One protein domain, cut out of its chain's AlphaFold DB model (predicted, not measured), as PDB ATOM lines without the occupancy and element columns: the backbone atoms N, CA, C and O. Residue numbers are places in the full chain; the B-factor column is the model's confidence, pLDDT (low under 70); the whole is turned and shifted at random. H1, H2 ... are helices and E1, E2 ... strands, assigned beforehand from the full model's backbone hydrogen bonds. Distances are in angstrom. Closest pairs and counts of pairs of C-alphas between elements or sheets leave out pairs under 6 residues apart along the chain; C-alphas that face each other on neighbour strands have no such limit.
ATOM      1  N   LEU A   3      13.761  12.930   0.198       92.75
ATOM      2  CA  LEU A   3      14.575  12.333   1.250       92.75
ATOM      3  C   LEU A   3      16.040  12.444   0.833       92.75
ATOM      4  O   LEU A   3      16.419  11.953  -0.226       92.75
ATOM      5  N   SER A   4      16.849  13.070   1.678       89.00
ATOM      6  CA  SER A   4      18.289  13.218   1.470       89.00
ATOM      7  C   SER A   4      19.025  12.650   2.673       89.00
ATOM      8  O   SER A   4      18.615  12.904   3.802       89.00
ATOM      9  N   ARG A   5      20.117  11.910   2.457       87.62
ATOM     10  CA  ARG A   5      20.978  11.381   3.526       87.62
ATOM     11  C   ARG A   5      22.439  11.474   3.119       87.62
ATOM     12  O   ARG A   5      22.788  11.084   2.007       87.62
ATOM     13  N   SER A   6      23.288  11.960   4.017       82.56
ATOM     14  CA  SER A   6      24.729  11.999   3.788       82.56
ATOM     15  C   SER A   6      25.347  10.599   3.920       82.56
ATOM     16  O   SER A   6      24.920   9.771   4.728       82.56
ATOM     17  N   ALA A   7      26.376  10.321   3.117       69.25
ATOM     18  CA  ALA A   7      27.109   9.053   3.158       69.25
ATOM     19  C   ALA A   7      28.186   9.004   4.269       69.25
ATOM     20  O   ALA A   7      28.963   8.057   4.332       69.25
ATOM     21  N   GLY A   8      28.269  10.028   5.128       66.38
ATOM     22  CA  GLY A   8      29.264  10.111   6.199       66.38
ATOM     23  C   GLY A   8      28.899   9.295   7.446       66.38
ATOM     24  O   GLY A   8      27.794   8.764   7.572       66.38
ATOM     25  N   ALA A   9      29.824   9.242   8.415       60.34
ATOM     26  CA  ALA A   9      29.592   8.595   9.715       60.34
ATOM     27  C   ALA A   9      28.420   9.216  10.494       60.34
ATOM     28  O   ALA A   9      27.754   8.532  11.266       60.34
ATOM     29  N   ARG A  10      28.149  10.510  10.280       63.81
ATOM     30  CA  ARG A  10      26.946  11.151  10.813       63.81
ATOM     31  C   ARG A  10      25.759  10.726   9.962       63.81
ATOM     32  O   ARG A  10      25.785  10.881   8.745       63.81
ATOM     33  N   THR A  11      24.718  10.194  10.590       67.62
ATOM     34  CA  THR A  11      23.461   9.815   9.931       67.62
ATOM     35  C   THR A  11      22.607  11.044   9.623       67.62
ATOM     36  O   THR A  11      21.424  11.071   9.955       67.62
ATOM     37  N   ASP A  12      23.206  12.070   9.024       83.19
ATOM     38  CA  ASP A  12      22.509  13.312   8.717       83.19
ATOM     39  C   ASP A  12      21.540  13.030   7.569       83.19
ATOM     40  O   ASP A  12      21.950  12.706   6.450       83.19
ATOM     41  N   ALA A  13      20.248  13.121   7.858       89.75
ATOM     42  CA  ALA A  13      19.190  12.954   6.882       89.75
ATOM     43  C   ALA A  13      18.188  14.095   7.013       89.75
ATOM     44  O   ALA A  13      17.953  14.603   8.105       89.75
ATOM     45  N   VAL A  14      17.592  14.493   5.896       92.88
ATOM     46  CA  VAL A  14      16.501  15.462   5.855       92.88
ATOM     47  C   VAL A  14      15.362  14.847   5.069       92.88
ATOM     48  O   VAL A  14      15.543  14.384   3.942       92.88
ATOM     49  N   LEU A  15      14.181  14.870   5.671       93.75
ATOM     50  CA  LEU A  15      12.937  14.463   5.047       93.75
ATOM     51  C   LEU A  15      12.040  15.684   4.892       93.75
ATOM     52  O   LEU A  15      11.825  16.424   5.853       93.75
ATOM     53  N   ARG A  16      11.488  15.862   3.691       93.56
ATOM     54  CA  ARG A  16      10.539  16.928   3.373       93.56
ATOM     55  C   ARG A  16       9.361  16.397   2.560       93.56
ATOM     56  O   ARG A  16       9.529  15.697   1.560       93.56
ATOM     57  N   ILE A  17       8.155  16.776   2.964       91.25
ATOM     58  CA  ILE A  17       6.917  16.529   2.226       91.25
ATOM     59  C   ILE A  17       6.307  17.882   1.903       91.25
ATOM     60  O   ILE A  17       5.979  18.644   2.806       91.25
ATOM     61  N   ASP A  18       6.158  18.162   0.616       88.31
ATOM     62  CA  ASP A  18       5.503  19.360   0.108       88.31
ATOM     63  C   ASP A  18       4.073  19.043  -0.298       88.31
ATOM     64  O   ASP A  18       3.805  17.990  -0.879       88.31
ATOM     65  N   ARG A  19       3.170  19.989  -0.054       81.56
ATOM     66  CA  ARG A  19       1.791  19.918  -0.544       81.56
ATOM     67  C   ARG A  19       1.702  19.943  -2.076       81.56
ATOM     68  O   ARG A  19       0.787  19.350  -2.640       81.56
ATOM     69  N   GLY A  20       2.645  20.622  -2.734       71.12
ATOM     70  CA  GLY A  20       2.587  20.915  -4.168       71.12
ATOM     71  C   GLY A  20       1.588  22.030  -4.511       71.12
ATOM     72  O   GLY A  20       0.754  22.410  -3.692       71.12
ATOM     73  N   GLY A  21       1.693  22.562  -5.733       67.25
ATOM     74  CA  GLY A  21       0.912  23.707  -6.221       67.25
ATOM     75  C   GLY A  21       1.787  24.929  -6.519       67.25
ATOM     76  O   GLY A  21       2.754  25.194  -5.811       67.25
ATOM     77  N   ALA A  30      -4.939  25.937   6.915       77.56
ATOM     78  CA  ALA A  30      -4.499  25.077   8.001       77.56
ATOM     79  C   ALA A  30      -3.236  24.289   7.618       77.56
ATOM     80  O   ALA A  30      -3.053  23.891   6.463       77.56
ATOM     81  N   ALA A  31      -2.406  24.011   8.627       83.38
ATOM     82  CA  ALA A  31      -1.220  23.171   8.503       83.38
ATOM     83  C   ALA A  31      -1.512  21.864   7.745       83.38
ATOM     84  O   ALA A  31      -2.574  21.257   7.909       83.38
ATOM     85  N   ILE A  32      -0.551  21.404   6.937       86.31
ATOM     86  CA  ILE A  32      -0.771  20.225   6.084       86.31
ATOM     87  C   ILE A  32      -0.768  18.924   6.880       86.31
ATOM     88  O   ILE A  32      -1.514  18.015   6.539       86.31
ATOM     89  N   ALA A  33       0.026  18.847   7.954       87.00
ATOM     90  CA  ALA A  33       0.216  17.633   8.744       87.00
ATOM     91  C   ALA A  33      -1.105  16.973   9.195       87.00
ATOM     92  O   ALA A  33      -1.330  15.829   8.812       87.00
ATOM     93  N   PRO A  34      -2.038  17.656   9.891       88.81
ATOM     94  CA  PRO A  34      -3.293  17.032  10.336       88.81
ATOM     95  C   PRO A  34      -4.234  16.612   9.193       88.81
ATOM     96  O   PRO A  34      -5.260  15.979   9.434       88.81
ATOM     97  N   ARG A  35      -3.926  16.997   7.951       90.50
ATOM     98  CA  ARG A  35      -4.713  16.677   6.758       90.50
ATOM     99  C   ARG A  35      -4.121  15.512   5.972       90.50
ATOM    100  O   ARG A  35      -4.766  15.065   5.031       90.50
ATOM    101  N   LEU A  36      -2.919  15.041   6.302       92.81
ATOM    102  CA  LEU A  36      -2.301  13.921   5.600       92.81
ATOM    103  C   LEU A  36      -2.935  12.603   6.043       92.81
ATOM    104  O   LEU A  36      -3.137  12.352   7.233       92.81
ATOM    105  N   LEU A  37      -3.240  11.764   5.062       95.00
ATOM    106  CA  LEU A  37      -3.766  10.423   5.258       95.00
ATOM    107  C   LEU A  37      -2.784   9.407   4.675       95.00
ATOM    108  O   LEU A  37      -2.284   9.612   3.573       95.00
ATOM    109  N   LEU A  38      -2.546   8.309   5.385       96.06
ATOM    110  CA  LEU A  38      -1.818   7.134   4.918       96.06
ATOM    111  C   LEU A  38      -2.838   6.045   4.597       96.06
ATOM    112  O   LEU A  38      -3.558   5.602   5.492       96.06
ATOM    113  N   ASP A  39      -2.955   5.676   3.324       95.31
ATOM    114  CA  ASP A  39      -3.942   4.694   2.850       95.31
ATOM    115  C   ASP A  39      -5.371   4.985   3.365       95.31
ATOM    116  O   ASP A  39      -6.114   4.105   3.801       95.31
ATOM    117  N   GLY A  40      -5.743   6.271   3.377       93.50
ATOM    118  CA  GLY A  40      -7.052   6.761   3.824       93.50
ATOM    119  C   GLY A  40      -7.212   6.956   5.340       93.50
ATOM    120  O   GLY A  40      -8.218   7.521   5.769       93.50
ATOM    121  N   LYS A  41      -6.235   6.560   6.164       94.00
ATOM    122  CA  LYS A  41      -6.251   6.756   7.627       94.00
ATOM    123  C   LYS A  41      -5.435   7.985   8.033       94.00
ATOM    124  O   LYS A  41      -4.452   8.274   7.364       94.00
ATOM    125  N   PRO A  42      -5.774   8.702   9.121       93.31
ATOM    126  CA  PRO A  42      -4.956   9.816   9.605       93.31
ATOM    127  C   PRO A  42      -3.489   9.417   9.801       93.31
ATOM    128  O   PRO A  42      -3.198   8.440  10.491       93.31
ATOM    129  N   LEU A  43      -2.573  10.171   9.188       91.56
ATOM    130  CA  LEU A  43      -1.138   9.969   9.351       91.56
ATOM    131  C   LEU A  43      -0.666  10.688  10.617       91.56
ATOM    132  O   LEU A  43      -0.697  11.916  10.696       91.56
ATOM    133  N   SER A  44      -0.237   9.916  11.613       85.31
ATOM    134  CA  SER A  44       0.224  10.457  12.890       85.31
ATOM    135  C   SER A  44       1.703  10.838  12.848       85.31
ATOM    136  O   SER A  44       2.556  10.074  12.398       85.31
ATOM    137  N   PHE A  45       2.017  12.015  13.384       84.06
ATOM    138  CA  PHE A  45       3.377  12.531  13.515       84.06
ATOM    139  C   PHE A  45       3.789  12.474  14.988       84.06
ATOM    140  O   PHE A  45       3.719  13.464  15.705       84.06
ATOM    141  N   ASN A  46       4.188  11.288  15.451       68.62
ATOM    142  CA  ASN A  46       4.381  10.976  16.877       68.62
ATOM    143  C   ASN A  46       5.633  11.613  17.525       68.62
ATOM    144  O   ASN A  46       5.974  11.263  18.650       68.62
ATOM    145  N   SER A  47       6.344  12.508  16.831       71.06
ATOM    146  CA  SER A  47       7.606  13.100  17.298       71.06
ATOM    147  C   SER A  47       7.525  14.630  17.338       71.06
ATOM    148  O   SER A  47       6.966  15.226  16.420       71.06
ATOM    149  N   PRO A  48       8.117  15.303  18.340       74.25
ATOM    150  CA  PRO A  48       8.125  16.763  18.413       74.25
ATOM    151  C   PRO A  48       9.054  17.429  17.382       74.25
ATOM    152  O   PRO A  48       8.993  18.641  17.201       74.25
ATOM    153  N   HIS A  49       9.911  16.677  16.683       89.44
ATOM    154  CA  HIS A  49      10.959  17.240  15.817       89.44
ATOM    155  C   HIS A  49      10.505  17.555  14.385       89.44
ATOM    156  O   HIS A  49      11.325  17.683  13.468       89.44
ATOM    157  N   TRP A  50       9.196  17.692  14.177       91.19
ATOM    158  CA  TRP A  50       8.629  18.127  12.910       91.19
ATOM    159  C   TRP A  50       8.510  19.647  12.847       91.19
ATOM    160  O   TRP A  50       7.866  20.288  13.673       91.19
ATOM    161  N   ARG A  51       9.066  20.232  11.788       90.50
ATOM    162  CA  ARG A  51       8.781  21.605  11.375       90.50
ATOM    163  C   ARG A  51       7.569  21.568  10.456       90.50
ATOM    164  O   ARG A  51       7.670  21.133   9.308       90.50
ATOM    165  N   VAL A  52       6.425  21.990  10.983       87.94
ATOM    166  CA  VAL A  52       5.142  21.978  10.274       87.94
ATOM    167  C   VAL A  52       4.821  23.378   9.760       87.94
ATOM    168  O   VAL A  52       4.887  24.350  10.507       87.94
ATOM    169  N   SER A  53       4.427  23.477   8.495       83.25
ATOM    170  CA  SER A  53       3.856  24.692   7.910       83.25
ATOM    171  C   SER A  53       2.638  24.349   7.038       83.25
ATOM    172  O   SER A  53       2.371  23.169   6.782       83.25
ATOM    173  N   PRO A  54       1.897  25.349   6.531       82.62
ATOM    174  CA  PRO A  54       0.872  25.136   5.501       82.62
ATOM    175  C   PRO A  54       1.418  24.635   4.148       82.62
ATOM    176  O   PRO A  54       0.641  24.280   3.264       82.62
ATOM    177  N   TRP A  55       2.741  24.603   3.971       80.25
ATOM    178  CA  TRP A  55       3.406  24.329   2.692       80.25
ATOM    179  C   TRP A  55       4.106  22.988   2.663       80.25
ATOM    180  O   TRP A  55       3.995  22.215   1.710       80.25
ATOM    181  N   HIS A  56       4.856  22.746   3.727       87.00
ATOM    182  CA  HIS A  56       5.689  21.585   3.871       87.00
ATOM    183  C   HIS A  56       5.736  21.119   5.314       87.00
ATOM    184  O   HIS A  56       5.546  21.877   6.271       87.00
ATOM    185  N   LEU A  57       6.077  19.851   5.425       90.88
ATOM    186  CA  LEU A  57       6.477  19.187   6.638       90.88
ATOM    187  C   LEU A  57       7.940  18.783   6.466       90.88
ATOM    188  O   LEU A  57       8.282  18.157   5.463       90.88
ATOM    189  N   MET A  58       8.799  19.141   7.417       93.25
ATOM    190  CA  MET A  58      10.226  18.833   7.340       93.25
ATOM    191  C   MET A  58      10.780  18.385   8.687       93.25
ATOM    192  O   MET A  58      10.416  18.926   9.728       93.25
ATOM    193  N   THR A  59      11.713  17.442   8.669       93.81
ATOM    194  CA  THR A  59      12.528  17.097   9.835       93.81
ATOM    195  C   THR A  59      13.942  16.735   9.392       93.81
ATOM    196  O   THR A  59      14.146  16.243   8.280       93.81
ATOM    197  N   GLY A  60      14.913  17.022  10.254       92.25
ATOM    198  CA  GLY A  60      16.294  16.555  10.126       92.25
ATOM    199  C   GLY A  60      16.693  15.586  11.240       92.25
ATOM    200  O   GLY A  60      17.863  15.236  11.346       92.25
ATOM    201  N   ASP A  61      15.748  15.203  12.105       90.56
ATOM    202  CA  ASP A  61      16.016  14.317  13.232       90.56
ATOM    203  C   ASP A  61      16.047  12.849  12.760       90.56
ATOM    204  O   ASP A  61      15.023  12.343  12.281       90.56
ATOM    205  N   PRO A  62      17.184  12.134  12.878       87.81
ATOM    206  CA  PRO A  62      17.323  10.785  12.327       87.81
ATOM    207  C   PRO A  62      16.342   9.765  12.920       87.81
ATOM    208  O   PRO A  62      15.864   8.885  12.198       87.81
ATOM    209  N   ALA A  63      16.017   9.883  14.212       87.75
ATOM    210  CA  ALA A  63      15.070   8.991  14.879       87.75
ATOM    211  C   ALA A  63      13.646   9.201  14.345       87.75
ATOM    212  O   ALA A  63      12.964   8.240  13.986       87.75
ATOM    213  N   THR A  64      13.234  10.461  14.192       91.25
ATOM    214  CA  THR A  64      11.943  10.842  13.608       91.25
ATOM    215  C   THR A  64      11.814  10.379  12.160       91.25
ATOM    216  O   THR A  64      10.782   9.821  11.793       91.25
ATOM    217  N   ILE A  65      12.862  10.557  11.345       92.12
ATOM    218  CA  ILE A  65      12.885  10.073   9.955       92.12
ATOM    219  C   ILE A  65      12.736   8.554   9.927       92.12
ATOM    220  O   ILE A  65      11.916   8.035   9.179       92.12
ATOM    221  N   THR A  66      13.487   7.843  10.765       90.50
ATOM    222  CA  THR A  66      13.444   6.377  10.824       90.50
ATOM    223  C   THR A  66      12.053   5.870  11.199       90.50
ATOM    224  O   THR A  66      11.509   5.028  10.489       90.50
ATOM    225  N   ALA A  67      11.445   6.414  12.258       90.81
ATOM    226  CA  ALA A  67      10.096   6.037  12.681       90.81
ATOM    227  C   ALA A  67       9.047   6.335  11.597       90.81
ATOM    228  O   ALA A  67       8.140   5.537  11.346       90.81
ATOM    229  N   PHE A  68       9.192   7.468  10.906       93.19
ATOM    230  CA  PHE A  68       8.311   7.824   9.805       93.19
ATOM    231  C   PHE A  68       8.440   6.856   8.625       93.19
ATOM    232  O   PHE A  68       7.434   6.323   8.167       93.19
ATOM    233  N   LEU A  69       9.664   6.577   8.164       93.44
ATOM    234  CA  LEU A  69       9.913   5.633   7.071       93.44
ATOM    235  C   LEU A  69       9.398   4.231   7.412       93.44
ATOM    236  O   LEU A  69       8.780   3.599   6.562       93.44
ATOM    237  N   GLN A  70       9.556   3.785   8.661       91.69
ATOM    238  CA  GLN A  70       9.000   2.512   9.124       91.69
ATOM    239  C   GLN A  70       7.473   2.454   9.042       91.69
ATOM    240  O   GLN A  70       6.920   1.389   8.785       91.69
ATOM    241  N   THR A  71       6.802   3.590   9.238       92.06
ATOM    242  CA  THR A  71       5.341   3.698   9.144       92.06
ATOM    243  C   THR A  71       4.871   3.608   7.691       92.06
ATOM    244  O   THR A  71       3.833   3.012   7.419       92.06
ATOM    245  N   ILE A  72       5.614   4.204   6.752       94.19
ATOM    246  CA  ILE A  72       5.154   4.378   5.365       94.19
ATOM    247  C   ILE A  72       5.746   3.372   4.365       94.19
ATOM    248  O   ILE A  72       5.253   3.286   3.247       94.19
ATOM    249  N   GLN A  73       6.789   2.616   4.725       93.25
ATOM    250  CA  GLN A  73       7.507   1.722   3.799       93.25
ATOM    251  C   GLN A  73       6.638   0.626   3.159       93.25
ATOM    252  O   GLN A  73       6.943   0.204   2.045       93.25
ATOM    253  N   ASP A  74       5.580   0.181   3.843       92.31
ATOM    254  CA  ASP A  74       4.657  -0.859   3.366       92.31
ATOM    255  C   ASP A  74       3.277  -0.288   2.972       92.31
ATOM    256  O   ASP A  74       2.363  -1.038   2.631       92.31
ATOM    257  N   ALA A  75       3.118   1.037   3.020       94.94
ATOM    258  CA  ALA A  75       1.890   1.723   2.632       94.94
ATOM    259  C   ALA A  75       1.844   1.992   1.120       94.94
ATOM    260  O   ALA A  75       2.867   1.963   0.431       94.94
ATOM    261  N   GLN A  76       0.655   2.282   0.590       95.69
ATOM    262  CA  GLN A  76       0.457   2.488  -0.848       95.69
ATOM    263  C   GLN A  76       0.541   3.960  -1.245       95.69
ATOM    264  O   GLN A  76       1.138   4.294  -2.272       95.69
ATOM    265  N   ALA A  77      -0.060   4.850  -0.456       96.19
ATOM    266  CA  ALA A  77      -0.112   6.266  -0.773       96.19
ATOM    267  C   ALA A  77      -0.260   7.162   0.460       96.19
ATOM    268  O   ALA A  77      -0.935   6.835   1.439       96.19
ATOM    269  N   ILE A  78       0.296   8.369   0.347       95.19
ATOM    270  CA  ILE A  78      -0.065   9.503   1.199       95.19
ATOM    271  C   ILE A  78      -1.004  10.409   0.403       95.19
ATOM    272  O   ILE A  78      -0.682  10.828  -0.706       95.19
ATOM    273  N   THR A  79      -2.162  10.738   0.965       93.75
ATOM    274  CA  THR A  79      -3.165  11.612   0.334       93.75
ATOM    275  C   THR A  79      -3.482  12.810   1.217       93.75
ATOM    276  O   THR A  79      -3.201  12.814   2.418       93.75
ATOM    277  N   LEU A  80      -4.055  13.854   0.622       90.44
ATOM    278  CA  LEU A  80      -4.560  15.004   1.364       90.44
ATOM    279  C   LEU A  80      -6.065  14.844   1.610       90.44
ATOM    280  O   LEU A  80      -6.842  14.713   0.667       90.44
ATOM    281  N   LYS A  81      -6.500  14.914   2.871       89.81
ATOM    282  CA  LYS A  81      -7.919  14.917   3.240       89.81
ATOM    283  C   LYS A  81      -8.643  16.056   2.518       89.81
ATOM    284  O   LYS A  81      -8.236  17.216   2.629       89.81
ATOM    285  N   ASN A  82      -9.723  15.715   1.816       84.62
ATOM    286  CA  ASN A  82     -10.514  16.619   0.971       84.62
ATOM    287  C   ASN A  82      -9.704  17.295  -0.160       84.62
ATOM    288  O   ASN A  82     -10.113  18.339  -0.663       84.62
ATOM    289  N   GLY A  83      -8.547  16.742  -0.535       80.62
ATOM    290  CA  GLY A  83      -7.732  17.191  -1.663       80.62
ATOM    291  C   GLY A  83      -7.687  16.148  -2.781       80.62
ATOM    292  O   GLY A  83      -8.064  14.997  -2.590       80.62
ATOM    293  N   VAL A  84      -7.196  16.555  -3.952       83.44
ATOM    294  CA  VAL A  84      -6.955  15.653  -5.099       83.44
ATOM    295  C   VAL A  84      -5.514  15.134  -5.141       83.44
ATOM    296  O   VAL A  84      -5.162  14.301  -5.973       83.44
ATOM    297  N   GLN A  85      -4.651  15.647  -4.261       86.75
ATOM    298  CA  GLN A  85      -3.232  15.320  -4.235       86.75
ATOM    299  C   GLN A  85      -3.012  13.908  -3.685       86.75
ATOM    300  O   GLN A  85      -3.420  13.592  -2.565       86.75
ATOM    301  N   THR A  86      -2.301  13.097  -4.467       91.25
ATOM    302  CA  THR A  86      -1.894  11.737  -4.112       91.25
ATOM    303  C   THR A  86      -0.394  11.585  -4.334       91.25
ATOM    304  O   THR A  86       0.110  11.847  -5.425       91.25
ATOM    305  N   LEU A  87       0.319  11.155  -3.298       91.94
ATOM    306  CA  LEU A  87       1.717  10.752  -3.351       91.94
ATOM    307  C   LEU A  87       1.772   9.225  -3.309       91.94
ATOM    308  O   LEU A  87       1.545   8.633  -2.256       91.94
ATOM    309  N   SER A  88       2.077   8.602  -4.445       94.19
ATOM    310  CA  SER A  88       2.328   7.159  -4.501       94.19
ATOM    311  C   SER A  88       3.587   6.803  -3.711       94.19
ATOM    312  O   SER A  88       4.608   7.487  -3.820       94.19
ATOM    313  N   LEU A  89       3.507   5.726  -2.932       96.31
ATOM    314  CA  LEU A  89       4.624   5.118  -2.211       96.31
ATOM    315  C   LEU A  89       5.113   3.830  -2.892       96.31
ATOM    316  O   LEU A  89       5.983   3.137  -2.364       96.31
ATOM    317  N   ALA A  90       4.590   3.511  -4.082       95.06
ATOM    318  CA  ALA A  90       5.038   2.363  -4.858       95.06
ATOM    319  C   ALA A  90       6.553   2.441  -5.110       95.06
ATOM    320  O   ALA A  90       7.068   3.429  -5.632       95.06
TER     321      ALA A  90
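What this domain is: This is residues 3 to 21 and 30 to 90 of the 128 residues of the protein "Putative periplasmic protein" of Salmonella enterica I (UniProt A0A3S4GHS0). Two small antiparallel sheets of three strands each lie one after the other along the length of the body, and one helix, H1, lies slantwise over a face of the sheet E1 - E2 - E4. The turn of the hairpin E1 and E2 makes one tip, and the turn of E5 and E6, in the sheet E3 - E5 - E6, makes the other. The printed part has 80 residues, with named elements in the order E1 E2 E3 E4 H1 E5 E6; its class is mixed, with under half of the residues in named elements. It is compact, with a radius of gyration of the C-alphas of 12.7 A, and elongated, spanning 42 by 26 by 24 A.

How they stand to each other: E2, residues 13 to 18, is the inner strand between E1, residues 3 to 5, and E4, residues 56 to 59. The pairing is staggered: E2 pairs with E1 over residues 13 to 15, N 4 to O 14 being 2.9 A, and with E4 over residues 15 to 18, N 17 to O 57 being 2.9 A. H1, residues 62 to 72, is on this sheet at a height of 10.1 A, over E2, at 36 degrees on the local plane; their closest C-alphas, Ala 13 and Pro 62, are 6.2 A apart. Every O i to N i+4 pair in H1 is within hydrogen-bond range. In the other sheet E5, residues 77 to 80, is the inner strand between E3, residues 36 to 38, with N 37 to O 79 at 2.8 A, and E6, residues 86 to 88, with N 87 to O 78 at 2.8 A. H1 is not on this sheet.

Where its parts are: E1 begins at C-alpha 3 (14.575, 12.333, 1.250). E2 is 16.6 A long and H1 15.4 A, ending at C-alpha 72 (5.154, 4.378, 5.365). E6 ends at C-alpha 88 (2.328, 7.159, -4.501).

The domain as a whole: The C-alphas farthest apart, of Ala 9 and Asn 82, are 41.8 A apart. Residues 22 to 29 are not printed; C-alphas 21 and 30 are 15.3 A apart across the cut. The link E3 to E4 is long, 17 residues. Residues 7 to 11, 21 and 46 have pLDDT under 70.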